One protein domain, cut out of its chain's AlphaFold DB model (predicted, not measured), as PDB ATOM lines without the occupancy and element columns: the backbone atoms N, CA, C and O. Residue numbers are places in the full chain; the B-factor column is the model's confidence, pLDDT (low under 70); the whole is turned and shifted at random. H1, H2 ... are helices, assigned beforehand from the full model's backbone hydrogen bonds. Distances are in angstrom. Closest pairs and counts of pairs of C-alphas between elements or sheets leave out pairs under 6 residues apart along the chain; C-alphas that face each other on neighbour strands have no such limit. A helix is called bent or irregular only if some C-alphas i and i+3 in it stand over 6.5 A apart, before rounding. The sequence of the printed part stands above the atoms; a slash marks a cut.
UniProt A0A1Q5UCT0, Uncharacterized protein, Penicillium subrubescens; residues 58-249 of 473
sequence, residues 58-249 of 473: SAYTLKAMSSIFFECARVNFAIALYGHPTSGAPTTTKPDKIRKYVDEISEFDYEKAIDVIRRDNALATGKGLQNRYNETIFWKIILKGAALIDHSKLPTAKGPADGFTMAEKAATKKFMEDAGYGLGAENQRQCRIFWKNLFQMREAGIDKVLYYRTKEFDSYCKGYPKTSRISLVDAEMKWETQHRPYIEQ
ATOM      1  N   SER A  58     -25.581  41.207  60.164       69.75
ATOM      2  CA  SER A  58     -26.325  41.021  58.911       69.75
ATOM      3  C   SER A  58     -26.087  42.138  57.897       69.75
ATOM      4  O   SER A  58     -25.899  41.842  56.727       69.75
ATOM      5  N   ALA A  59     -26.015  43.405  58.315       78.44
ATOM      6  CA  ALA A  59     -25.844  44.527  57.388       78.44
ATOM      7  C   ALA A  59     -24.440  44.576  56.757       78.44
ATOM      8  O   ALA A  59     -24.307  44.815  55.557       78.44
ATOM      9  N   TYR A  60     -23.388  44.319  57.543       81.50
ATOM     10  CA  TYR A  60     -22.015  44.266  57.029       81.50
ATOM     11  C   TYR A  60     -21.784  43.027  56.164       81.50
ATOM     12  O   TYR A  60     -21.186  43.145  55.097       81.50
ATOM     13  N   THR A  61     -22.314  41.877  56.590       85.38
ATOM     14  CA  THR A  61     -22.319  40.629  55.812       85.38
ATOM     15  C   THR A  61     -23.008  40.830  54.470       85.38
ATOM     16  O   THR A  61     -22.434  40.548  53.421       85.38
ATOM     17  N   LEU A  62     -24.216  41.396  54.499       88.62
ATOM     18  CA  LEU A  62     -25.001  41.695  53.312       88.62
ATOM     19  C   LEU A  62     -24.221  42.601  52.366       88.62
ATOM     20  O   LEU A  62     -24.114  42.297  51.182       88.62
ATOM     21  N   LYS A  63     -23.630  43.684  52.880       90.75
ATOM     22  CA  LYS A  63     -22.841  44.617  52.074       90.75
ATOM     23  C   LYS A  63     -21.613  43.944  51.451       90.75
ATOM     24  O   LYS A  63     -21.365  44.128  50.261       90.75
ATOM     25  N   ALA A  64     -20.872  43.151  52.226       93.06
ATOM     26  CA  ALA A  64     -19.699  42.426  51.746       93.06
ATOM     27  C   ALA A  64     -20.069  41.423  50.643       93.06
ATOM     28  O   ALA A  64     -19.528  41.505  49.541       93.06
ATOM     29  N   MET A  65     -21.050  40.551  50.880       93.38
ATOM     30  CA  MET A  65     -21.469  39.557  49.887       93.38
ATOM     31  C   MET A  65     -22.101  40.179  48.643       93.38
ATOM     32  O   MET A  65     -21.800  39.755  47.530       93.38
ATOM     33  N   SER A  66     -22.902  41.234  48.798       92.75
ATOM     34  CA  SER A  66     -23.455  41.962  47.649       92.75
ATOM     35  C   SER A  66     -22.337  42.521  46.778       92.75
ATOM     36  O   SER A  66     -22.344  42.323  45.568       92.75
ATOM     37  N   SER A  67     -21.327  43.152  47.390       93.69
ATOM     38  CA  SER A  67     -20.186  43.694  46.648       93.69
ATOM     39  C   SER A  67     -19.394  42.611  45.902       93.69
ATOM     40  O   SER A  67     -18.932  42.865  44.793       93.69
ATOM     41  N   ILE A  68     -19.297  41.395  46.453       95.44
ATOM     42  CA  ILE A  68     -18.682  40.238  45.787       95.44
ATOM     43  C   ILE A  68     -19.481  39.837  44.543       95.44
ATOM     44  O   ILE A  68     -18.889  39.619  43.487       95.44
ATOM     45  N   PHE A  69     -20.815  39.778  44.628       95.19
ATOM     46  CA  PHE A  69     -21.654  39.492  43.460       95.19
ATOM     47  C   PHE A  69     -21.532  40.577  42.385       95.19
ATOM     48  O   PHE A  69     -21.359  40.248  41.211       95.19
ATOM     49  N   PHE A  70     -21.550  41.860  42.765       92.56
ATOM     50  CA  PHE A  70     -21.336  42.957  41.815       92.56
ATOM     51  C   PHE A  70     -19.960  42.877  41.153       92.56
ATOM     52  O   PHE A  70     -19.861  43.009  39.934       92.56
ATOM     53  N   GLU A  71     -18.904  42.606  41.922       92.25
ATOM     54  CA  GLU A  71     -17.553  42.466  41.384       92.25
ATOM     55  C   GLU A  71     -17.433  41.252  40.452       92.25
ATOM     56  O   GLU A  71     -16.805  41.355  39.396       92.25
ATOM     57  N   CYS A  72     -18.086  40.134  40.787       94.25
ATOM     58  CA  CYS A  72     -18.186  38.964  39.917       94.25
ATOM     59  C   CYS A  72     -18.820  39.323  38.569       94.25
ATOM     60  O   CYS A  72     -18.198  39.097  37.527       94.25
ATOM     61  N   ALA A  73     -20.004  39.940  38.567       91.25
ATOM     62  CA  ALA A  73     -20.665  40.357  37.333       91.25
ATOM     63  C   ALA A  73     -19.790  41.339  36.536       91.25
ATOM     64  O   ALA A  73     -19.510  41.113  35.358       91.25
ATOM     65  N   ARG A  74     -19.290  42.394  37.191       88.31
ATOM     66  CA  ARG A  74     -18.498  43.465  36.573       88.31
ATOM     67  C   ARG A  74     -17.249  42.940  35.876       88.31
ATOM     68  O   ARG A  74     -16.988  43.297  34.727       88.31
ATOM     69  N   VAL A  75     -16.465  42.106  36.560       88.00
ATOM     70  CA  VAL A  75     -15.222  41.576  35.991       88.00
ATOM     71  C   VAL A  75     -15.522  40.615  34.845       88.00
ATOM     72  O   VAL A  75     -14.886  40.718  33.795       88.00
ATOM     73  N   ASN A  76     -16.505  39.725  35.004       89.31
ATOM     74  CA  ASN A  76     -16.828  38.755  33.962       89.31
ATOM     75  C   ASN A  76     -17.415  39.417  32.713       89.31
ATOM     76  O   ASN A  76     -17.003  39.050  31.621       89.31
ATOM     77  N   PHE A  77     -18.269  40.439  32.833       86.31
ATOM     78  CA  PHE A  77     -18.719  41.209  31.667       86.31
ATOM     79  C   PHE A  77     -17.563  41.917  30.959       86.31
ATOM     80  O   PHE A  77     -17.439  41.818  29.740       86.31
ATOM     81  N   ALA A  78     -16.689  42.594  31.711       83.06
ATOM     82  CA  ALA A  78     -15.550  43.301  31.132       83.06
ATOM     83  C   ALA A  78     -14.611  42.346  30.374       83.06
ATOM     84  O   ALA A  78     -14.196  42.633  29.251       83.06
ATOM     85  N   ILE A  79     -14.304  41.188  30.966       79.75
ATOM     86  CA  ILE A  79     -13.467  40.159  30.341       79.75
ATOM     87  C   ILE A  79     -14.182  39.516  29.150       79.75
ATOM     88  O   ILE A  79     -13.557  39.285  28.123       79.75
ATOM     89  N   ALA A  80     -15.476  39.231  29.250       82.62
ATOM     90  CA  ALA A  80     -16.199  38.551  28.186       82.62
ATOM     91  C   ALA A  80     -16.366  39.421  26.933       82.62
ATOM     92  O   ALA A  80     -16.218  38.920  25.822       82.62
ATOM     93  N   LEU A  81     -16.650  40.714  27.115       77.56
ATOM     94  CA  LEU A  81     -16.855  41.657  26.016       77.56
ATOM     95  C   LEU A  81     -15.536  42.109  25.379       77.56
ATOM     96  O   LEU A  81     -15.475  42.306  24.168       77.56
ATOM     97  N   TYR A  82     -14.481  42.283  26.182       76.81
ATOM     98  CA  TYR A  82     -13.265  42.969  25.727       76.81
ATOM     99  C   TYR A  82     -11.960  42.215  26.016       76.81
ATOM    100  O   TYR A  82     -10.896  42.594  25.523       76.81
ATOM    101  N   GLY A  83     -12.008  41.139  26.798       64.50
ATOM    102  CA  GLY A  83     -10.863  40.308  27.164       64.50
ATOM    103  C   GLY A  83     -10.502  39.306  26.070       64.50
ATOM    104  O   GLY A  83     -10.667  38.102  26.237       64.50
ATOM    105  N   HIS A  84      -9.983  39.778  24.936       62.78
ATOM    106  CA  HIS A  84      -9.388  38.872  23.952       62.78
ATOM    107  C   HIS A  84      -8.036  38.294  24.436       62.78
ATOM    108  O   HIS A  84      -7.279  39.001  25.107       62.78
ATOM    109  N   PRO A  85      -7.674  37.046  24.053       49.06
ATOM    110  CA  PRO A  85      -6.582  36.282  24.679       49.06
ATOM    111  C   PRO A  85      -5.156  36.813  24.461       49.06
ATOM    112  O   PRO A  85      -4.242  36.387  25.160       49.06
ATOM    113  N   THR A  86      -4.920  37.700  23.494       45.94
ATOM    114  CA  THR A  86      -3.556  38.030  23.030       45.94
ATOM    115  C   THR A  86      -3.457  39.399  22.347       45.94
ATOM    116  O   THR A  86      -2.616  39.613  21.476       45.94
ATOM    117  N   SER A  87      -4.289  40.368  22.726       41.72
ATOM    118  CA  SER A  87      -4.075  41.744  22.270       41.72
ATOM    119  C   SER A  87      -2.970  42.366  23.122       41.72
ATOM    120  O   SER A  87      -3.160  42.587  24.319       41.72
ATOM    121  N   GLY A  88      -1.822  42.640  22.501       48.44
ATOM    122  CA  GLY A  88      -0.707  43.383  23.081       48.44
ATOM    123  C   GLY A  88      -1.066  44.840  23.351       48.44
ATOM    124  O   GLY A  88      -0.441  45.733  22.788       48.44
ATOM    125  N   ALA A  89      -2.042  45.085  24.231       51.75
ATOM    126  CA  ALA A  89      -2.100  46.345  24.946       51.75
ATOM    127  C   ALA A  89      -0.698  46.536  25.542       51.75
ATOM    128  O   ALA A  89      -0.199  45.618  26.215       51.75
ATOM    129  N   PRO A  90      -0.001  47.640  25.236       54.28
ATOM    130  CA  PRO A  90       1.348  47.840  25.713       54.28
ATOM    131  C   PRO A  90       1.274  48.036  27.225       54.28
ATOM    132  O   PRO A  90       1.184  49.151  27.726       54.28
ATOM    133  N   THR A  91       1.343  46.939  27.980       64.38
ATOM    134  CA  THR A  91       1.639  46.957  29.410       64.38
ATOM    135  C   THR A  91       3.082  47.414  29.530       64.38
ATOM    136  O   THR A  91       4.037  46.641  29.565       64.38
ATOM    137  N   THR A  92       3.257  48.729  29.471       69.50
ATOM    138  CA  THR A  92       4.546  49.388  29.503       69.50
ATOM    139  C   THR A  92       4.566  50.390  30.635       69.50
ATOM    140  O   THR A  92       3.645  51.170  30.833       69.50
ATOM    141  N   THR A  93       5.656  50.370  31.388       79.06
ATOM    142  CA  THR A  93       5.936  51.346  32.440       79.06
ATOM    143  C   THR A  93       6.797  52.503  31.925       79.06
ATOM    144  O   THR A  93       7.201  53.358  32.705       79.06
ATOM    145  N   LYS A  94       7.115  52.537  30.619       86.94
ATOM    146  CA  LYS A  94       7.981  53.557  30.009       86.94
ATOM    147  C   LYS A  94       7.158  54.800  29.630       86.94
ATOM    148  O   LYS A  94       6.328  54.676  28.729       86.94
ATOM    149  N   PRO A  95       7.420  55.987  30.219       88.12
ATOM    150  CA  PRO A  95       6.622  57.193  29.975       88.12
ATOM    151  C   PRO A  95       6.478  57.574  28.497       88.12
ATOM    152  O   PRO A  95       5.377  57.894  28.059       88.12
ATOM    153  N   ASP A  96       7.547  57.469  27.705       91.06
ATOM    154  CA  ASP A  96       7.507  57.835  26.280       91.06
ATOM    155  C   ASP A  96       6.599  56.915  25.463       91.06
ATOM    156  O   ASP A  96       5.916  57.359  24.546       91.06
ATOM    157  N   LYS A  97       6.549  55.625  25.819       86.94
ATOM    158  CA  LYS A  97       5.648  54.670  25.167       86.94
ATOM    159  C   LYS A  97       4.193  54.913  25.553       86.94
ATOM    160  O   LYS A  97       3.329  54.745  24.705       86.94
ATOM    161  N   ILE A  98       3.941  55.313  26.803       86.06
ATOM    162  CA  ILE A  98       2.600  55.693  27.267       86.06
ATOM    163  C   ILE A  98       2.107  56.910  26.477       86.06
ATOM    164  O   ILE A  98       1.011  56.867  25.936       86.06
ATOM    165  N   ARG A  99       2.931  57.962  26.355       87.44
ATOM    166  CA  ARG A  99       2.586  59.162  25.572       87.44
ATOM    167  C   ARG A  99       2.303  58.821  24.115       87.44
ATOM    168  O   ARG A  99       1.230  59.134  23.624       87.44
ATOM    169  N   LYS A 100       3.213  58.074  23.481       89.38
ATOM    170  CA  LYS A 100       3.047  57.640  22.092       89.38
ATOM    171  C   LYS A 100       1.745  56.862  21.876       89.38
ATOM    172  O   LYS A 100       1.081  57.063  20.873       89.38
ATOM    173  N   TYR A 101       1.386  55.977  22.804       87.88
ATOM    174  CA  TYR A 101       0.151  55.202  22.714       87.88
ATOM    175  C   TYR A 101      -1.105  56.083  22.816       87.88
ATOM    176  O   TYR A 101      -2.057  55.876  22.072       87.88
ATOM    177  N   VAL A 102      -1.096  57.090  23.695       88.94
ATOM    178  CA  VAL A 102      -2.193  58.069  23.795       88.94
ATOM    179  C   VAL A 102      -2.324  58.876  22.503       88.94
ATOM    180  O   VAL A 102      -3.437  59.033  22.005       88.94
ATOM    181  N   ASP A 103      -1.201  59.320  21.932       92.69
ATOM    182  CA  ASP A 103      -1.190  60.016  20.643       92.69
ATOM    183  C   ASP A 103      -1.750  59.105  19.530       92.69
ATOM    184  O   ASP A 103      -2.610  59.525  18.765       92.69
ATOM    185  N   GLU A 104      -1.352  57.825  19.487       89.88
ATOM    186  CA  GLU A 104      -1.869  56.833  18.528       89.88
ATOM    187  C   GLU A 104      -3.394  56.626  18.644       89.88
ATOM    188  O   GLU A 104      -4.065  56.530  17.617       89.88
ATOM    189  N   ILE A 105      -3.957  56.584  19.861       89.94
ATOM    190  CA  ILE A 105      -5.414  56.481  20.072       89.94
ATOM    191  C   ILE A 105      -6.136  57.739  19.580       89.94
ATOM    192  O   ILE A 105      -7.233  57.633  19.037       89.94
ATOM    193  N   SER A 106      -5.541  58.921  19.767       91.81
ATOM    194  CA  SER A 106      -6.170  60.199  19.398       91.81
ATOM    195  C   SER A 106      -6.394  60.366  17.892       91.81
ATOM    196  O   SER A 106      -7.265  61.127  17.483       91.81
ATOM    197  N   GLU A 107      -5.656  59.605  17.081       94.50
ATOM    198  CA  GLU A 107      -5.781  59.564  15.622       94.50
ATOM    199  C   GLU A 107      -6.835  58.547  15.134       94.50
ATOM    200  O   GLU A 107      -7.077  58.426  13.931       94.50
ATOM    201  N   PHE A 108      -7.445  57.760  16.029       91.81
ATOM    202  CA  PHE A 108      -8.503  56.819  15.659       91.81
ATOM    203  C   PHE A 108      -9.852  57.521  15.485       91.81
ATOM    204  O   PHE A 108     -10.140  58.538  16.112       91.81
ATOM    205  N   ASP A 109     -10.710  56.933  14.649       93.75
ATOM    206  CA  ASP A 109     -12.129  57.276  14.647       93.75
ATOM    207  C   ASP A 109     -12.784  56.934  15.998       93.75
ATOM    208  O   ASP A 109     -12.232  56.197  16.821       93.75
ATOM    209  N   TYR A 110     -13.969  57.501  16.234       87.69
ATOM    210  CA  TYR A 110     -14.657  57.385  17.518       87.69
ATOM    211  C   TYR A 110     -14.905  55.927  17.924       87.69
ATOM    212  O   TYR A 110     -14.592  55.549  19.052       87.69
ATOM    213  N   GLU A 111     -15.427  55.098  17.019       87.12
ATOM    214  CA  GLU A 111     -15.766  53.701  17.317       87.12
ATOM    215  C   GLU A 111     -14.517  52.907  17.711       87.12
ATOM    216  O   GLU A 111     -14.474  52.269  18.766       87.12
ATOM    217  N   LYS A 112     -13.446  53.034  16.926       86.81
ATOM    218  CA  LYS A 112     -12.176  52.361  17.183       86.81
ATOM    219  C   LYS A 112     -11.494  52.865  18.454       86.81
ATOM    220  O   LYS A 112     -10.914  52.062  19.190       86.81
ATOM    221  N   ALA A 113     -11.543  54.169  18.731       87.12
ATOM    222  CA  ALA A 113     -11.007  54.739  19.967       87.12
ATOM    223  C   ALA A 113     -11.752  54.194  21.196       87.12
ATOM    224  O   ALA A 113     -11.119  53.759  22.163       87.12
ATOM    225  N   ILE A 114     -13.087  54.148  21.141       85.88
ATOM    226  CA  ILE A 114     -13.930  53.603  22.210       85.88
ATOM    227  C   ILE A 114     -13.642  52.117  22.447       85.88
ATOM    228  O   ILE A 114     -13.481  51.710  23.599       85.88
ATOM    229  N   ASP A 115     -13.502  51.316  21.391       83.38
ATOM    230  CA  ASP A 115     -13.169  49.894  21.511       83.38
ATOM    231  C   ASP A 115     -11.808  49.656  22.173       83.38
ATOM    232  O   ASP A 115     -11.648  48.743  22.991       83.38
ATOM    233  N   VAL A 116     -10.813  50.487  21.854       84.44
ATOM    234  CA  VAL A 116      -9.489  50.422  22.485       84.44
ATOM    235  C   VAL A 116      -9.570  50.796  23.965       84.44
ATOM    236  O   VAL A 116      -9.062  50.050  24.803       84.44
ATOM    237  N   ILE A 117     -10.273  51.879  24.309       84.75
ATOM    238  CA  ILE A 117     -10.466  52.307  25.705       84.75
ATOM    239  C   ILE A 117     -11.191  51.228  26.520       84.75
ATOM    240  O   ILE A 117     -10.782  50.904  27.637       84.75
ATOM    241  N   ARG A 118     -12.254  50.626  25.970       83.56
ATOM    242  CA  ARG A 118     -13.002  49.538  26.623       83.56
ATOM    243  C   ARG A 118     -12.116  48.324  26.897       83.56
ATOM    244  O   ARG A 118     -12.168  47.757  27.991       83.56
ATOM    245  N   ARG A 119     -11.244  47.974  25.947       82.75
ATOM    246  CA  ARG A 119     -10.249  46.908  26.106       82.75
ATOM    247  C   ARG A 119      -9.241  47.201  27.214       82.75
ATOM    248  O   ARG A 119      -8.995  46.330  28.051       82.75
ATOM    249  N   ASP A 120      -8.696  48.412  27.258       83.00
ATOM    250  CA  ASP A 120      -7.739  48.812  28.295       83.00
ATOM    251  C   ASP A 120      -8.382  48.805  29.690       83.00
ATOM    252  O   ASP A 120      -7.788  48.304  30.650       83.00
ATOM    253  N   ASN A 121      -9.636  49.253  29.800       83.69
ATOM    254  CA  ASN A 121     -10.415  49.195  31.039       83.69
ATOM    255  C   ASN A 121     -10.673  47.752  31.509       83.69
ATOM    256  O   ASN A 121     -10.578  47.457  32.708       83.69
ATOM    257  N   ALA A 122     -10.965  46.833  30.584       82.75
ATOM    258  CA  ALA A 122     -11.125  45.415  30.899       82.75
ATOM    259  C   ALA A 122      -9.811  44.780  31.374       82.75
ATOM    260  O   ALA A 122      -9.797  44.061  32.378       82.75
ATOM    261  N   LEU A 123      -8.687  45.104  30.725       83.38
ATOM    262  CA  LEU A 123      -7.364  44.650  31.151       83.38
ATOM    263  C   LEU A 123      -7.001  45.186  32.544       83.38
ATOM    264  O   LEU A 123      -6.531  44.426  33.393       83.38
ATOM    265  N   ALA A 124      -7.240  46.473  32.803       83.88
ATOM    266  CA  ALA A 124      -7.020  47.084  34.110       83.88
ATOM    267  C   ALA A 124      -7.885  46.425  35.197       83.88
ATOM    268  O   ALA A 124      -7.394  46.137  36.291       83.88
ATOM    269  N   THR A 125      -9.142  46.110  34.875       85.12
ATOM    270  CA  THR A 125     -10.059  45.373  35.754       85.12
ATOM    271  C   THR A 125      -9.520  43.982  36.093       85.12
ATOM    272  O   THR A 125      -9.392  43.652  37.275       85.12
ATOM    273  N   GLY A 126      -9.120  43.197  35.086       85.12
ATOM    274  CA  GLY A 126      -8.519  41.877  35.289       85.12
ATOM    275  C   GLY A 126      -7.212  41.943  36.087       85.12
ATOM    276  O   GLY A 126      -6.979  41.127  36.982       85.12
ATOM    277  N   LYS A 127      -6.376  42.962  35.845       86.38
ATOM    278  CA  LYS A 127      -5.142  43.177  36.612       86.38
ATOM    279  C   LYS A 127      -5.423  43.537  38.070       86.38
ATOM    280  O   LYS A 127      -4.729  43.045  38.959       86.38
ATOM    281  N   GLY A 128      -6.438  44.363  38.323       87.88
ATOM    282  CA  GLY A 128      -6.910  44.687  39.668       87.88
ATOM    283  C   GLY A 128      -7.356  43.440  40.433       87.88
ATOM    284  O   GLY A 128      -6.927  43.240  41.571       87.88
ATOM    285  N   LEU A 129      -8.129  42.566  39.780       90.00
ATOM    286  CA  LEU A 129      -8.552  41.282  40.339       90.00
ATOM    287  C   LEU A 129      -7.349  40.386  40.672       90.00
ATOM    288  O   LEU A 129      -7.217  39.918  41.802       90.00
ATOM    289  N   GLN A 130      -6.420  40.222  39.723       89.94
ATOM    290  CA  GLN A 130      -5.199  39.438  39.923       89.94
ATOM    291  C   GLN A 130      -4.374  39.962  41.105       89.94
ATOM    292  O   GLN A 130      -3.909  39.180  41.931       89.94
ATOM    293  N   ASN A 131      -4.188  41.281  41.200       90.81
ATOM    294  CA  ASN A 131      -3.420  41.896  42.279       90.81
ATOM    295  C   ASN A 131      -4.054  41.613  43.649       90.81
ATOM    296  O   ASN A 131      -3.336  41.240  44.574       90.81
ATOM    297  N   ARG A 132      -5.385  41.717  43.769       92.38
ATOM    298  CA  ARG A 132      -6.088  41.364  45.011       92.38
ATOM    299  C   ARG A 132      -5.973  39.874  45.318       92.38
ATOM    300  O   ARG A 132      -5.670  39.516  46.455       92.38
ATOM    301  N   TYR A 133      -6.151  38.994  44.340       93.81
ATOM    302  CA  TYR A 133      -6.025  37.558  44.585       93.81
ATOM    303  C   TYR A 133      -4.591  37.154  44.973       93.81
ATOM    304  O   TYR A 133      -4.405  36.297  45.836       93.81
ATOM    305  N   ASN A 134      -3.564  37.827  44.440       93.94
ATOM    306  CA  ASN A 134      -2.166  37.610  44.827       93.94
ATOM    307  C   ASN A 134      -1.900  37.878  46.316       93.94
ATOM    308  O   ASN A 134      -1.037  37.226  46.901       93.94
ATOM    309  N   GLU A 135      -2.632  38.778  46.978       95.06
ATOM    310  CA  GLU A 135      -2.375  39.033  48.403       95.06
ATOM    311  C   GLU A 135      -2.655  37.807  49.287       95.06
ATOM    312  O   GLU A 135      -2.052  37.657  50.350       95.06
ATOM    313  N   THR A 136      -3.498  36.879  48.821       95.50
ATOM    314  CA  THR A 136      -3.795  35.621  49.526       95.50
ATOM    315  C   THR A 136      -2.567  34.706  49.660       95.50
ATOM    316  O   THR A 136      -2.554  33.820  50.511       95.50
ATOM    317  N   ILE A 137      -1.507  34.925  48.866       95.75
ATOM    318  CA  ILE A 137      -0.242  34.173  48.960       95.75
ATOM    319  C   ILE A 137       0.881  34.943  49.661       95.75
ATOM    320  O   ILE A 137       1.942  34.365  49.907       95.75
ATOM    321  N   PHE A 138       0.693  36.218  50.011       96.69
ATOM    322  CA  PHE A 138       1.768  37.025  50.603       96.69
ATOM    323  C   PHE A 138       2.246  36.457  51.931       96.69
ATOM    324  O   PHE A 138       3.451  36.358  52.156       96.69
ATOM    325  N   TRP A 139       1.329  35.987  52.780       97.25
ATOM    326  CA  TRP A 139       1.716  35.364  54.042       97.25
ATOM    327  C   TRP A 139       2.570  34.108  53.836       97.25
ATOM    328  O   TRP A 139       3.563  33.917  54.530       97.25
ATOM    329  N   LYS A 140       2.271  33.295  52.815       96.50
ATOM    330  CA  LYS A 140       3.090  32.130  52.443       96.50
ATOM    331  C   LYS A 140       4.515  32.530  52.049       96.50
ATOM    332  O   LYS A 140       5.465  31.824  52.384       96.50
ATOM    333  N   ILE A 141       4.682  33.658  51.356       96.50
ATOM    334  CA  ILE A 141       6.000  34.213  51.007       96.50
ATOM    335  C   ILE A 141       6.715  34.722  52.267       96.50
ATOM    336  O   ILE A 141       7.889  34.416  52.474       96.50
ATOM    337  N   ILE A 142       6.001  35.431  53.144       96.38
ATOM    338  CA  ILE A 142       6.529  35.931  54.420       96.38
ATOM    339  C   ILE A 142       7.012  34.779  55.306       96.38
ATOM    340  O   ILE A 142       8.097  34.881  55.870       96.38
ATOM    341  N   LEU A 143       6.272  33.669  55.391       95.69
ATOM    342  CA  LEU A 143       6.687  32.482  56.146       95.69
ATOM    343  C   LEU A 143       8.001  31.891  55.616       95.69
ATOM    344  O   LEU A 143       8.877  31.542  56.407       95.69
ATOM    345  N   LYS A 144       8.188  31.845  54.288       95.38
ATOM    346  CA  LYS A 144       9.473  31.449  53.685       95.38
ATOM    347  C   LYS A 144      10.595  32.410  54.074       95.38
ATOM    348  O   LYS A 144      11.690  31.964  54.389       95.38
ATOM    349  N   GLY A 145      10.320  33.715  54.081       92.44
ATOM    350  CA  GLY A 145      11.274  34.726  54.536       92.44
ATOM    351  C   GLY A 145      11.628  34.582  56.017       92.44
ATOM    352  O   GLY A 145      12.798  34.668  56.372       92.44
ATOM    353  N   ALA A 146      10.640  34.310  56.872       93.00
ATOM    354  CA  ALA A 146      10.824  34.133  58.308       93.00
ATOM    355  C   ALA A 146      11.711  32.924  58.632       93.00
ATOM    356  O   ALA A 146      12.572  33.031  59.500       93.00
ATOM    357  N   ALA A 147      11.563  31.820  57.892       92.25
ATOM    358  CA  ALA A 147      12.383  30.618  58.056       92.25
ATOM    359  C   ALA A 147      13.881  30.833  57.750       92.25
ATOM    360  O   ALA A 147      14.712  30.038  58.179       92.25
ATOM    361  N   LEU A 148      14.235  31.896  57.019       92.19
ATOM    362  CA  LEU A 148      15.622  32.240  56.679       92.19
ATOM    363  C   LEU A 148      16.271  33.201  57.687       92.19
ATOM    364  O   LEU A 148      17.453  33.523  57.553       92.19
ATOM    365  N   ILE A 149      15.514  33.709  58.661       89.56
ATOM    366  CA  ILE A 149      16.030  34.669  59.633       89.56
ATOM    367  C   ILE A 149      16.760  33.927  60.746       89.56
ATOM    368  O   ILE A 149      16.222  33.019  61.366       89.56
ATOM    369  N   ASP A 150      17.978  34.367  61.045       85.56
ATOM    370  CA  ASP A 150      18.736  33.888  62.194       85.56
ATOM    371  C   ASP A 150      18.056  34.320  63.504       85.56
ATOM    372  O   ASP A 150      18.038  35.502  63.864       85.56
ATOM    373  N   HIS A 151      17.507  33.342  64.228       79.50
ATOM    374  CA  HIS A 151      16.775  33.562  65.473       79.50
ATOM    375  C   HIS A 151      17.645  34.202  66.564       79.50
ATOM    376  O   HIS A 151      17.116  34.912  67.418       79.50
ATOM    377  N   SER A 152      18.968  34.007  66.522       77.62
ATOM    378  CA  SER A 152      19.900  34.578  67.503       77.62
ATOM    379  C   SER A 152      20.076  36.095  67.363       77.62
ATOM    380  O   SER A 152      20.499  36.761  68.306       77.62
ATOM    381  N   LYS A 153      19.710  36.660  66.204       81.50
ATOM    382  CA  LYS A 153      19.813  38.096  65.897       81.50
ATOM    383  C   LYS A 153      18.507  38.855  66.116       81.50
ATOM    384  O   LYS A 153      18.456  40.066  65.897       81.50
ATOM    385  N   LEU A 154      17.441  38.160  66.512       81.31
ATOM    386  CA  LEU A 154      16.138  38.773  66.713       81.31
ATOM    387  C   LEU A 154      16.040  39.419  68.100       81.31
ATOM    388  O   LEU A 154      16.439  38.814  69.095       81.31
ATOM    389  N   PRO A 155      15.471  40.632  68.197       77.62
ATOM    390  CA  PRO A 155      15.238  41.252  69.490       77.62
ATOM    391  C   PRO A 155      14.226  40.433  70.297       77.62
ATOM    392  O   PRO A 155      13.265  39.895  69.743       77.62
ATOM    393  N   THR A 156      14.416  40.382  71.617       76.56
ATOM    394  CA  THR A 156      13.472  39.738  72.537       76.56
ATOM    395  C   THR A 156      12.081  40.339  72.365       76.56
ATOM    396  O   THR A 156      11.932  41.565  72.293       76.56
ATOM    397  N   ALA A 157      11.059  39.484  72.302       76.12
ATOM    398  CA  ALA A 157       9.673  39.924  72.202       76.12
ATOM    399  C   ALA A 157       9.331  40.867  73.370       76.12
ATOM    400  O   ALA A 157       9.584  40.553  74.532       76.12
ATOM    401  N   LYS A 158       8.769  42.038  73.050       73.75
ATOM    402  CA  LYS A 158       8.295  43.017  74.035       73.75
ATOM    403  C   LYS A 158       6.774  43.107  73.971       73.75
ATOM    404  O   LYS A 158       6.218  43.233  72.881       73.75
ATOM    405  N   GLY A 159       6.135  43.118  75.138       74.00
ATOM    406  CA  GLY A 159       4.685  43.257  75.280       74.00
ATOM    407  C   GLY A 159       3.910  41.933  75.203       74.00
ATOM    408  O   GLY A 159       4.517  40.863  75.131       74.00
ATOM    409  N   PRO A 160       2.567  41.998  75.259       73.25
ATOM    410  CA  PRO A 160       1.700  40.826  75.187       73.25
ATOM    411  C   PRO A 160       1.880  40.052  73.877       73.25
ATOM    412  O   PRO A 160       2.151  40.644  72.830       73.25
ATOM    413  N   ALA A 161       1.683  38.732  73.925       77.31
ATOM    414  CA  ALA A 161       1.706  37.897  72.732       77.31
ATOM    415  C   ALA A 161       0.605  38.343  71.754       77.31
ATOM    416  O   ALA A 161      -0.582  38.273  72.062       77.31
ATOM    417  N   ASP A 162       1.001  38.802  70.568       78.00
ATOM    418  CA  ASP A 162       0.097  39.277  69.513       78.00
ATOM    419  C   ASP A 162      -0.177  38.213  68.438       78.00
ATOM    420  O   ASP A 162      -0.763  38.521  67.403       78.00
ATOM    421  N   GLY A 163       0.237  36.965  68.683       83.81
ATOM    422  CA  GLY A 163       0.042  35.839  67.769       83.81
ATOM    423  C   GLY A 163       1.031  35.788  66.598       83.81
ATOM    424  O   GLY A 163       0.772  35.061  65.635       83.81
ATOM    425  N   PHE A 164       2.135  36.544  66.678       89.44
ATOM    426  CA  PHE A 164       3.206  36.568  65.679       89.44
ATOM    427  C   PHE A 164       4.592  36.430  66.312       89.44
ATOM    428  O   PHE A 164       4.905  37.078  67.315       89.44
ATOM    429  N   THR A 165       5.462  35.647  65.682       89.75
ATOM    430  CA  THR A 165       6.865  35.522  66.093       89.75
ATOM    431  C   THR A 165       7.678  36.756  65.692       89.75
ATOM    432  O   THR A 165       7.311  37.519  64.795       89.75
ATOM    433  N   MET A 166       8.830  36.968  66.334       90.06
ATOM    434  CA  MET A 166       9.736  38.060  65.949       90.06
ATOM    435  C   MET A 166      10.304  37.870  64.535       90.06
ATOM    436  O   MET A 166      10.499  38.858  63.828       90.06
ATOM    437  N   ALA A 167      10.490  36.618  64.104       90.81
ATOM    438  CA  ALA A 167      10.911  36.282  62.747       90.81
ATOM    439  C   ALA A 167       9.831  36.675  61.730       90.81
ATOM    440  O   ALA A 167      10.122  37.368  60.762       90.81
ATOM    441  N   GLU A 168       8.565  36.336  61.991       93.62
ATOM    442  CA  GLU A 168       7.431  36.738  61.148       93.62
ATOM    443  C   GLU A 168       7.292  38.262  61.057       93.62
ATOM    444  O   GLU A 168       7.068  38.805  59.974       93.62
ATOM    445  N   LYS A 169       7.467  38.983  62.174       92.81
ATOM    446  CA  LYS A 169       7.429  40.457  62.186       92.81
ATOM    447  C   LYS A 169       8.551  41.061  61.344       92.81
ATOM    448  O   LYS A 169       8.284  41.953  60.539       92.81
ATOM    449  N   ALA A 170       9.778  40.566  61.502       92.00
ATOM    450  CA  ALA A 170      10.932  41.024  60.735       92.00
ATOM    451  C   ALA A 170      10.791  40.702  59.237       92.00
ATOM    452  O   ALA A 170      10.995  41.582  58.401       92.00
ATOM    453  N   ALA A 171      10.362  39.482  58.900       94.44
ATOM    454  CA  ALA A 171      10.111  39.061  57.524       94.44
ATOM    455  C   ALA A 171       8.991  39.875  56.871       94.44
ATOM    456  O   ALA A 171       9.122  40.267  55.717       94.44
ATOM    457  N   THR A 172       7.922  40.192  57.609       94.94
ATOM    458  CA  THR A 172       6.846  41.040  57.079       94.94
ATOM    459  C   THR A 172       7.351  42.445  56.781       94.94
ATOM    460  O   THR A 172       7.073  42.965  55.707       94.94
ATOM    461  N   LYS A 173       8.111  43.060  57.697       94.56
ATOM    462  CA  LYS A 173       8.686  44.390  57.458       94.56
ATOM    463  C   LYS A 173       9.549  44.390  56.193       94.56
ATOM    464  O   LYS A 173       9.387  45.278  55.366       94.56
ATOM    465  N   LYS A 174      10.409  43.379  56.038       94.56
ATOM    466  CA  LYS A 174      11.256  43.222  54.850       94.56
ATOM    467  C   LYS A 174      10.430  43.031  53.577       94.56
ATOM    468  O   LYS A 174      10.655  43.731  52.605       94.56
ATOM    469  N   PHE A 175       9.435  42.144  53.601       96.06
ATOM    470  CA  PHE A 175       8.530  41.945  52.468       96.06
ATOM    471  C   PHE A 175       7.818  43.244  52.072       96.06
ATOM    472  O   PHE A 175       7.735  43.561  50.894       96.06
ATOM    473  N   MET A 176       7.326  44.010  53.049       95.94
ATOM    474  CA  MET A 176       6.675  45.295  52.799       95.94
ATOM    475  C   MET A 176       7.628  46.309  52.169       95.94
ATOM    476  O   MET A 176       7.223  47.010  51.252       95.94
ATOM    477  N   GLU A 177       8.876  46.370  52.630       95.31
ATOM    478  CA  GLU A 177       9.915  47.234  52.060       95.31
ATOM    479  C   GLU A 177      10.227  46.843  50.609       95.31
ATOM    480  O   GLU A 177      10.128  47.683  49.716       95.31
ATOM    481  N   ASP A 178      10.487  45.557  50.363       94.94
ATOM    482  CA  ASP A 178      10.821  45.019  49.040       94.94
ATOM    483  C   ASP A 178       9.653  45.153  48.041       94.94
ATOM    484  O   ASP A 178       9.867  45.356  46.846       94.94
ATOM    485  N   ALA A 179       8.408  45.055  48.520       92.31
ATOM    486  CA  ALA A 179       7.197  45.160  47.704       92.31
ATOM    487  C   ALA A 179       6.612  46.586  47.625       92.31
ATOM    488  O   ALA A 179       5.575  46.782  46.991       92.31
ATOM    489  N   GLY A 180       7.250  47.587  48.246       92.88
ATOM    490  CA  GLY A 180       6.850  48.996  48.146       92.88
ATOM    491  C   GLY A 180       5.642  49.410  49.000       92.88
ATOM    492  O   GLY A 180       4.982  50.403  48.696       92.88
ATOM    493  N   TYR A 181       5.336  48.679  50.073       92.25
ATOM    494  CA  TYR A 181       4.299  49.038  51.045       92.25
ATOM    495  C   TYR A 181       4.819  50.018  52.106       92.25
ATOM    496  O   TYR A 181       5.973  49.979  52.530       92.25
ATOM    497  N   GLY A 182       3.929  50.872  52.622       91.50
ATOM    498  CA  GLY A 182       4.267  51.820  53.685       91.50
ATOM    499  C   GLY A 182       4.703  51.134  54.989       91.50
ATOM    500  O   GLY A 182       4.010  50.265  55.513       91.50
ATOM    501  N   LEU A 183       5.821  51.572  55.572       93.19
ATOM    502  CA  LEU A 183       6.442  50.933  56.742       93.19
ATOM    503  C   LEU A 183       5.954  51.469  58.102       93.19
ATOM    504  O   LEU A 183       6.605  51.243  59.122       93.19
ATOM    505  N   GLY A 184       4.815  52.163  58.162       91.81
ATOM    506  CA  GLY A 184       4.240  52.631  59.431       91.81
ATOM    507  C   GLY A 184       3.916  51.468  60.377       91.81
ATOM    508  O   GLY A 184       3.425  50.432  59.934       91.81
ATOM    509  N   ALA A 185       4.173  51.618  61.681       88.38
ATOM    510  CA  ALA A 185       4.038  50.520  62.648       88.38
ATOM    511  C   ALA A 185       2.625  49.907  62.684       88.38
ATOM    512  O   ALA A 185       2.484  48.681  62.674       88.38
ATOM    513  N   GLU A 186       1.584  50.748  62.664       88.94
ATOM    514  CA  GLU A 186       0.196  50.275  62.612       88.94
ATOM    515  C   GLU A 186      -0.124  49.623  61.262       88.94
ATOM    516  O   GLU A 186      -0.726  48.555  61.234       88.94
ATOM    517  N   ASN A 187       0.370  50.178  60.148       89.94
ATOM    518  CA  ASN A 187       0.190  49.569  58.828       89.94
ATOM    519  C   ASN A 187       0.810  48.166  58.764       89.94
ATOM    520  O   ASN A 187       0.155  47.218  58.345       89.94
ATOM    521  N   GLN A 188       2.037  47.997  59.270       91.56
ATOM    522  CA  GLN A 188       2.684  46.684  59.335       91.56
ATOM    523  C   GLN A 188       1.861  45.677  60.146       91.56
ATOM    524  O   GLN A 188       1.767  44.508  59.777       91.56
ATOM    525  N   ARG A 189       1.277  46.111  61.268       89.38
ATOM    526  CA  ARG A 189       0.420  45.262  62.102       89.38
ATOM    527  C   ARG A 189      -0.849  44.850  61.360       89.38
ATOM    528  O   ARG A 189      -1.169  43.662  61.357       89.38
ATOM    529  N   GLN A 190      -1.529  45.799  60.725       88.88
ATOM    530  CA  GLN A 190      -2.747  45.547  59.955       88.88
ATOM    531  C   GLN A 190      -2.477  44.613  58.768       88.88
ATOM    532  O   GLN A 190      -3.165  43.606  58.631       88.88
ATOM    533  N   CYS A 191      -1.428  44.867  57.977       91.81
ATOM    534  CA  CYS A 191      -1.029  44.005  56.860       91.81
ATOM    535  C   CYS A 191      -0.719  42.572  57.309       91.81
ATOM    536  O   CYS A 191      -1.192  41.630  56.684       91.81
ATOM    537  N   ARG A 192       0.012  42.382  58.420       92.44
ATOM    538  CA  ARG A 192       0.298  41.038  58.959       92.44
ATOM    539  C   ARG A 192      -0.961  40.256  59.292       92.44
ATOM    540  O   ARG A 192      -1.085  39.106  58.886       92.44
ATOM    541  N   ILE A 193      -1.864  40.870  60.056       90.69
ATOM    542  CA  ILE A 193      -3.123  40.234  60.464       90.69
ATOM    543  C   ILE A 193      -3.942  39.891  59.226       90.69
ATOM    544  O   ILE A 193      -4.384  38.758  59.067       90.69
ATOM    545  N   PHE A 194      -4.077  40.858  58.326       91.81
ATOM    546  CA  PHE A 194      -4.890  40.715  57.138       91.81
ATOM    547  C   PHE A 194      -4.369  39.625  56.191       91.81
ATOM    548  O   PHE A 194      -5.109  38.701  55.865       91.81
ATOM    549  N   TRP A 195      -3.087  39.653  55.813       95.25
ATOM    550  CA  TRP A 195      -2.511  38.643  54.920       95.25
ATOM    551  C   TRP A 195      -2.484  37.248  55.544       95.25
ATOM    552  O   TRP A 195      -2.692  36.269  54.828       95.25
ATOM    553  N   LYS A 196      -2.272  37.136  56.865       94.25
ATOM    554  CA  LYS A 196      -2.382  35.852  57.573       94.25
ATOM    555  C   LYS A 196      -3.801  35.289  57.484       94.25
ATOM    556  O   LYS A 196      -3.944  34.114  57.160       94.25
ATOM    557  N   ASN A 197      -4.825  36.118  57.700       93.56
ATOM    558  CA  ASN A 197      -6.224  35.699  57.589       93.56
ATOM    559  C   ASN A 197      -6.570  35.253  56.159       93.56
ATOM    560  O   ASN A 197      -7.105  34.164  55.987       93.56
ATOM    561  N   LEU A 198      -6.202  36.037  55.135       95.81
ATOM    562  CA  LEU A 198      -6.439  35.669  53.729       95.81
ATOM    563  C   LEU A 198      -5.778  34.335  53.360       95.81
ATOM    564  O   LEU A 198      -6.368  33.510  52.666       95.81
ATOM    565  N   PHE A 199      -4.551  34.114  53.829       96.25
ATOM    566  CA  PHE A 199      -3.849  32.853  53.618       96.25
ATOM    567  C   PHE A 199      -4.551  31.681  54.309       96.25
ATOM    568  O   PHE A 199      -4.718  30.633  53.696       96.25
ATOM    569  N   GLN A 200      -4.996  31.852  55.556       95.25
ATOM    570  CA  GLN A 200      -5.737  30.812  56.275       95.25
ATOM    571  C   GLN A 200      -7.063  30.469  55.589       95.25
ATOM    572  O   GLN A 200      -7.393  29.294  55.475       95.25
ATOM    573  N   MET A 201      -7.788  31.472  55.085       96.62
ATOM    574  CA  MET A 201      -9.008  31.259  54.301       96.62
ATOM    575  C   MET A 201      -8.730  30.449  53.033       96.62
ATOM    576  O   MET A 201      -9.438  29.488  52.735       96.62
ATOM    577  N   ARG A 202      -7.656  30.797  52.316       96.19
ATOM    578  CA  ARG A 202      -7.237  30.080  51.111       96.19
ATOM    579  C   ARG A 202      -6.879  28.625  51.407       96.19
ATOM    580  O   ARG A 202      -7.313  27.738  50.681       96.19
ATOM    581  N   GLU A 203      -6.101  28.369  52.457       96.44
ATOM    582  CA  GLU A 203      -5.727  27.002  52.858       96.44
ATOM    583  C   GLU A 203      -6.935  26.195  53.355       96.44
ATOM    584  O   GLU A 203      -6.943  24.975  53.228       96.44
ATOM    585  N   ALA A 204      -7.976  26.860  53.867       96.06
ATOM    586  CA  ALA A 204      -9.240  26.212  54.203       96.06
ATOM    587  C   ALA A 204     -10.057  25.805  52.961       96.06
ATOM    588  O   ALA A 204     -10.949  24.973  53.085       96.06
ATOM    589  N   GLY A 205      -9.756  26.344  51.773       95.25
ATOM    590  CA  GLY A 205     -10.467  26.046  50.523       95.25
ATOM    591  C   GLY A 205     -11.475  27.112  50.082       95.25
ATOM    592  O   GLY A 205     -12.243  26.868  49.150       95.25
ATOM    593  N   ILE A 206     -11.470  28.289  50.719       96.75
ATOM    594  CA  ILE A 206     -12.261  29.445  50.279       96.75
ATOM    595  C   ILE A 206     -11.610  29.999  49.015       96.75
ATOM    596  O   ILE A 206     -10.458  30.438  49.057       96.75
ATOM    597  N   ASP A 207     -12.331  29.972  47.896       95.12
ATOM    598  CA  ASP A 207     -11.783  30.349  46.594       95.12
ATOM    599  C   ASP A 207     -12.594  31.462  45.938       95.12
ATOM    600  O   ASP A 207     -12.068  32.558  45.763       95.12
ATOM    601  N   LYS A 208     -13.880  31.243  45.640       95.88
ATOM    602  CA  LYS A 208     -14.698  32.198  44.875       95.88
ATOM    603  C   LYS A 208     -14.902  33.518  45.615       95.88
ATOM    604  O   LYS A 208     -14.743  34.582  45.013       95.88
ATOM    605  N   VAL A 209     -15.173  33.463  46.920       95.38
ATOM    606  CA  VAL A 209     -15.283  34.651  47.782       95.38
ATOM    607  C   VAL A 209     -13.966  35.435  47.806       95.38
ATOM    608  O   VAL A 209     -13.967  36.655  47.647       95.38
ATOM    609  N   LEU A 210     -12.822  34.747  47.929       95.88
ATOM    610  CA  LEU A 210     -11.504  35.397  47.899       95.88
ATOM    611  C   LEU A 210     -11.143  35.941  46.516       95.88
ATOM    612  O   LEU A 210     -10.469  36.969  46.421       95.88
ATOM    613  N   TYR A 211     -11.554  35.251  45.453       95.94
ATOM    614  CA  TYR A 211     -11.276  35.629  44.076       95.94
ATOM    615  C   TYR A 211     -11.946  36.960  43.743       95.94
ATOM    616  O   TYR A 211     -11.257  37.882  43.315       95.94
ATOM    617  N   TYR A 212     -13.234  37.116  44.063       96.12
ATOM    618  CA  TYR A 212     -14.010  38.341  43.818       96.12
ATOM    619  C   TYR A 212     -14.031  39.330  44.989       96.12
ATOM    620  O   TYR A 212     -14.885  40.216  45.043       96.12
ATOM    621  N   ARG A 213     -13.088  39.220  45.931       94.31
ATOM    622  CA  ARG A 213     -13.064  40.083  47.118       94.31
ATOM    623  C   ARG A 213     -12.951  41.573  46.780       94.31
ATOM    624  O   ARG A 213     -12.230  41.984  45.859       94.31
ATOM    625  N   THR A 214     -13.602  42.379  47.607       94.19
ATOM    626  CA  THR A 214     -13.755  43.834  47.472       94.19
ATOM    627  C   THR A 214     -13.224  44.572  48.702       94.19
ATOM    628  O   THR A 214     -12.775  43.969  49.678       94.19
ATOM    629  N   LYS A 215     -13.290  45.910  48.694       92.50
ATOM    630  CA  LYS A 215     -12.916  46.708  49.871       92.50
ATOM    631  C   LYS A 215     -13.910  46.521  51.020       92.50
ATOM    632  O   LYS A 215     -13.520  46.609  52.182       92.50
ATOM    633  N   GLU A 216     -15.176  46.280  50.708       93.56
ATOM    634  CA  GLU A 216     -16.249  46.007  51.661       93.56
ATOM    635  C   GLU A 216     -15.989  44.682  52.376       93.56
ATOM    636  O   GLU A 216     -16.040  44.644  53.606       93.56
ATOM    637  N   PHE A 217     -15.605  43.643  51.627       94.19
ATOM    638  CA  PHE A 217     -15.122  42.381  52.187       94.19
ATOM    639  C   PHE A 217     -13.890  42.594  53.077       94.19
ATOM    640  O   PHE A 217     -13.880  42.204  54.242       94.19
ATOM    641  N   ASP A 218     -12.875  43.305  52.579       93.06
ATOM    642  CA  ASP A 218     -11.663  43.579  53.355       93.06
ATOM    643  C   ASP A 218     -11.973  44.339  54.659       93.06
ATOM    644  O   ASP A 218     -11.328  44.119  55.686       93.06
ATOM    645  N   SER A 219     -12.956  45.243  54.624       91.06
ATOM    646  CA  SER A 219     -13.423  46.004  55.785       91.06
ATOM    647  C   SER A 219     -14.164  45.113  56.778       91.06
ATOM    648  O   SER A 219     -13.911  45.220  57.978       91.06
ATOM    649  N   TYR A 220     -15.006  44.199  56.290       90.94
ATOM    650  CA  TYR A 220     -15.657  43.179  57.108       90.94
ATOM    651  C   TYR A 220     -14.622  42.308  57.832       90.94
ATOM    652  O   TYR A 220     -14.629  42.243  59.061       90.94
ATOM    653  N   CYS A 221     -13.642  41.748  57.114       90.19
ATOM    654  CA  CYS A 221     -12.605  40.910  57.721       90.19
ATOM    655  C   CYS A 221     -11.764  41.661  58.768       90.19
ATOM    656  O   CYS A 221     -11.362  41.081  59.778       90.19
ATOM    657  N   LYS A 222     -11.471  42.950  58.540       86.38
ATOM    658  CA  LYS A 222     -10.720  43.794  59.490       86.38
ATOM    659  C   LYS A 222     -11.546  44.170  60.721       86.38
ATOM    660  O   LYS A 222     -10.981  44.301  61.806       86.38
ATOM    661  N   GLY A 223     -12.853  44.358  60.547       84.62
ATOM    662  CA  GLY A 223     -13.803  44.688  61.607       84.62
ATOM    663  C   GLY A 223     -14.321  43.480  62.390       84.62
ATOM    664  O   GLY A 223     -14.966  43.674  63.419       84.62
ATOM    665  N   TYR A 224     -14.036  42.254  61.935       85.31
ATOM    666  CA  TYR A 224     -14.603  41.038  62.509       85.31
ATOM    667  C   TYR A 224     -14.276  40.891  64.013       85.31
ATOM    668  O   TYR A 224     -13.096  40.943  64.399       85.31
ATOM    669  N   PRO A 225     -15.282  40.699  64.894       83.62
ATOM    670  CA  PRO A 225     -15.063  40.682  66.335       83.62
ATOM    671  C   PRO A 225     -14.154  39.533  66.783       83.62
ATOM    672  O   PRO A 225     -14.465  38.357  66.606       83.62
ATOM    673  N   LYS A 226     -13.063  39.859  67.487       77.94
ATOM    674  CA  LYS A 226     -12.172  38.849  68.096       77.94
ATOM    675  C   LYS A 226     -12.856  37.995  69.166       77.94
ATOM    676  O   LYS A 226     -12.366  36.924  69.495       77.94
ATOM    677  N   THR A 227     -13.948  38.500  69.731       82.62
ATOM    678  CA  THR A 227     -14.784  37.818  70.723       82.62
ATOM    679  C   THR A 227     -15.917  37.016  70.084       82.62
ATOM    680  O   THR A 227     -16.758  36.489  70.813       82.62
ATOM    681  N   SER A 228     -15.989  36.954  68.747       83.44
ATOM    682  CA  SER A 228     -16.995  36.147  68.059       83.44
ATOM    683  C   SER A 228     -16.834  34.674  68.431       83.44
ATOM    684  O   SER A 228     -15.721  34.169  68.582       83.44
ATOM    685  N   ARG A 229     -17.967  33.981  68.584       86.06
ATOM    686  CA  ARG A 229     -17.993  32.539  68.868       86.06
ATOM    687  C   ARG A 229     -17.512  31.708  67.680       86.06
ATOM    688  O   ARG A 229     -17.058  30.588  67.876       86.06
ATOM    689  N   ILE A 230     -17.649  32.247  66.470       88.44
ATOM    690  CA  ILE A 230     -17.269  31.601  65.215       88.44
ATOM    691  C   ILE A 230     -16.001  32.295  64.720       88.44
ATOM    692  O   ILE A 230     -15.931  33.528  64.731       88.44
ATOM    693  N   SER A 231     -14.991  31.530  64.303       90.44
ATOM    694  CA  SER A 231     -13.785  32.134  63.737       90.44
ATOM    695  C   SER A 231     -14.109  32.831  62.411       90.44
ATOM    696  O   SER A 231     -15.062  32.465  61.728       90.44
ATOM    697  N   LEU A 232     -13.313  33.832  62.027       90.81
ATOM    698  CA  LEU A 232     -13.502  34.503  60.740       90.81
ATOM    699  C   LEU A 232     -13.432  33.494  59.577       90.81
ATOM    700  O   LEU A 232     -14.266  33.537  58.688       90.81
ATOM    701  N   VAL A 233     -12.490  32.544  59.616       93.06
ATOM    702  CA  VAL A 233     -12.345  31.515  58.571       93.06
ATOM    703  C   VAL A 233     -13.589  30.630  58.480       93.06
ATOM    704  O   VAL A 233     -14.056  30.365  57.379       93.06
ATOM    705  N   ASP A 234     -14.164  30.219  59.613       92.50
ATOM    706  CA  ASP A 234     -15.383  29.398  59.616       92.50
ATOM    707  C   ASP A 234     -16.603  30.187  59.121       92.50
ATOM    708  O   ASP A 234     -17.473  29.629  58.454       92.50
ATOM    709  N   ALA A 235     -16.680  31.483  59.439       92.06
ATOM    710  CA  ALA A 235     -17.731  32.362  58.933       92.06
ATOM    711  C   ALA A 235     -17.639  32.514  57.406       92.06
ATOM    712  O   ALA A 235     -18.633  32.308  56.714       92.06
ATOM    713  N   GLU A 236     -16.442  32.774  56.876       93.25
ATOM    714  CA  GLU A 236     -16.219  32.872  55.430       93.25
ATOM    715  C   GLU A 236     -16.407  31.533  54.710       93.25
ATOM    716  O   GLU A 236     -16.900  31.492  53.587       93.25
ATOM    717  N   MET A 237     -16.069  30.410  55.350       94.75
ATOM    718  CA  MET A 237     -16.302  29.085  54.774       94.75
ATOM    719  C   MET A 237     -17.797  28.801  54.595       94.75
ATOM    720  O   MET A 237     -18.204  28.189  53.605       94.75
ATOM    721  N   LYS A 238     -18.638  29.276  55.523       92.50
ATOM    722  CA  LYS A 238     -20.095  29.218  55.349       92.50
ATOM    723  C   LYS A 238     -20.534  30.040  54.144       92.50
ATOM    724  O   LYS A 238     -21.343  29.547  53.365       92.50
ATOM    725  N   TRP A 239     -19.984  31.242  53.962       92.94
ATOM    726  CA  TRP A 239     -20.297  32.077  52.800       92.94
ATOM    727  C   TRP A 239     -19.864  31.416  51.498       92.94
ATOM    728  O   TRP A 239     -20.652  31.353  50.563       92.94
ATOM    729  N   GLU A 240     -18.652  30.868  51.447       95.25
ATOM    730  CA  GLU A 240     -18.159  30.125  50.291       95.25
ATOM    731  C   GLU A 240     -19.096  28.964  49.953       95.25
ATOM    732  O   GLU A 240     -19.535  28.840  48.816       95.25
ATOM    733  N   THR A 241     -19.460  28.150  50.945       94.69
ATOM    734  CA  THR A 241     -20.335  26.985  50.744       94.69
ATOM    735  C   THR A 241     -21.728  27.405  50.269       94.69
ATOM    736  O   THR A 241     -22.276  26.807  49.348       94.69
ATOM    737  N   GLN A 242     -22.297  28.453  50.870       91.69
ATOM    738  CA  GLN A 242     -23.642  28.937  50.566       91.69
ATOM    739  C   GLN A 242     -23.719  29.667  49.219       91.69
ATOM    740  O   GLN A 242     -24.716  29.543  48.509       91.69
ATOM    741  N   HIS A 243     -22.699  30.456  48.873       92.88
ATOM    742  CA  HIS A 243     -22.758  31.392  47.753       92.88
ATOM    743  C   HIS A 243     -21.974  30.954  46.516       92.88
ATOM    744  O   HIS A 243     -22.263  31.466  45.433       92.88
ATOM    745  N   ARG A 244     -21.040  29.996  46.624       94.81
ATOM    746  CA  ARG A 244     -20.258  29.495  45.481       94.81
ATOM    747  C   ARG A 244     -21.128  29.108  44.278       94.81
ATOM    748  O   ARG A 244     -20.819  29.614  43.200       94.81
ATOM    749  N   PRO A 245     -22.221  28.327  44.417       92.44
ATOM    750  CA  PRO A 245     -23.043  27.957  43.263       92.44
ATOM    751  C   PRO A 245     -23.621  29.175  42.530       92.44
ATOM    752  O   PRO A 245     -23.647  29.215  41.302       92.44
ATOM    753  N   TYR A 246     -24.026  30.211  43.272       92.94
ATOM    754  CA  TYR A 246     -24.565  31.443  42.691       92.94
ATOM    755  C   TYR A 246     -23.484  32.305  42.041       92.94
ATOM    756  O   TYR A 246     -23.745  32.935  41.020       92.94
ATOM    757  N   ILE A 247     -22.266  32.321  42.596       95.62
ATOM    758  CA  ILE A 247     -21.123  32.990  41.964       95.62
ATOM    759  C   ILE A 247     -20.797  32.306  40.632       95.62
ATOM    760  O   ILE A 247     -20.686  32.991  39.622       95.62
ATOM    761  N   GLU A 248     -20.705  30.975  40.600       94.62
ATOM    762  CA  GLU A 248     -20.413  30.199  39.383       94.62
ATOM    763  C   GLU A 248     -21.504  30.354  38.314       94.62
ATOM    764  O   GLU A 248     -21.223  30.501  37.118       94.62
ATOM    765  N   GLN A 249     -22.767  30.387  38.741       92.56
ATOM    766  CA  GLN A 249     -23.877  30.656  37.839       92.56
ATOM    767  C   GLN A 249     -23.820  32.087  37.285       92.56
ATOM    768  O   GLN A 249     -24.060  32.292  36.096       92.56
TER     769      GLN A 249
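This is residues 58 to 249 of the 473 residues of an uncharacterized protein of Penicillium subrubescens (UniProt A0A1Q5UCT0). Two long helices, H1 and H3, meet at a steep angle, with the last residues of H1 on a stretch within H3; H2 folds back over the start of H3 at one end of the long axis, and H4 and H5 cluster with H6 toward the other. H6 runs crosswise past the end of H3 and joins this cluster to a second group, in which H8 packs on H1 and H9 packs on H6 and H7. The printed part has 192 residues with nine named helices, H1 to H9 in order along the chain, and no named strand; the class is all helix, with mostly crossed packing. It is loose, with a radius of gyration of the C-alphas of 20.6 A, and elongated, spanning 65 by 42 by 24 A.

Find C-alpha 58 at (-26.325, 41.021, 58.911); from there H1 runs 35.7 A to residue 82. H2 is residues 95 to 106, 16.9 A. Look next at C-alpha 110 at (-14.657, 57.385, 17.518), where H3, the longest helix, begins its 38.0 A to residue 135. H4 is residues 138 to 147, H5 is 166 to 178, and H6 is 185 to 204, 29.0 A long. The short H7, residues 208 to 211, and H8, residues 215 to 223, come before H9, residues 232 to 249, which ends at C-alpha 249 at (-23.877, 30.656, 37.839). H9 is irregular, with C-alphas 242 and 245 7.4 A apart, and has a kink of 46 degrees near residue 243.

Start at the hubs H3 and H6, which touch three helices each. H3 touches H1 at a steep tilt of 47 degrees, opposite ways, closest at the C-alphas of Ala 122 and Ala 78, 4.9 A. H2 and H3 form a hairpin and only just touch, with 3 pairs of C-alphas within 8 A, closest at Ile 105 and Ala 113, 5.9 A. H3 touches H7 at the C-alphas of Tyr 133 and Tyr 211, 5.6 A. H6 touches H4 about perpendicular, 76 degrees, closest at the C-alphas of Trp 195 and Trp 139, 5.4 A. H6 also touches H5, 6.7 A between the C-alphas of Gln 188 and Lys 173, and H9, 5.4 A between those of Met 201 and Val 233. H8 touches H1 at a shallow tilt of 30 degrees, opposite ways, 4.6 A between the C-alphas of Phe 217 and Ala 64. Every O i to N i+4 pair is within hydrogen-bond range in H1, H2, H4, H5, H6 and H8; H3 has 21 of 22 and H9 12 of 14, and H7 is too short for such a pair.

The C-alphas farthest apart are those of Asp 109 and Ser 152, 65.8 A. The printed part has no cut. The links H1 to H2 and H4 to H5 are long, and residues 225 to 231 stand free. The mean pLDDT of the printed part is 87.9; residue 58 and residues 83 to 92 are under 70.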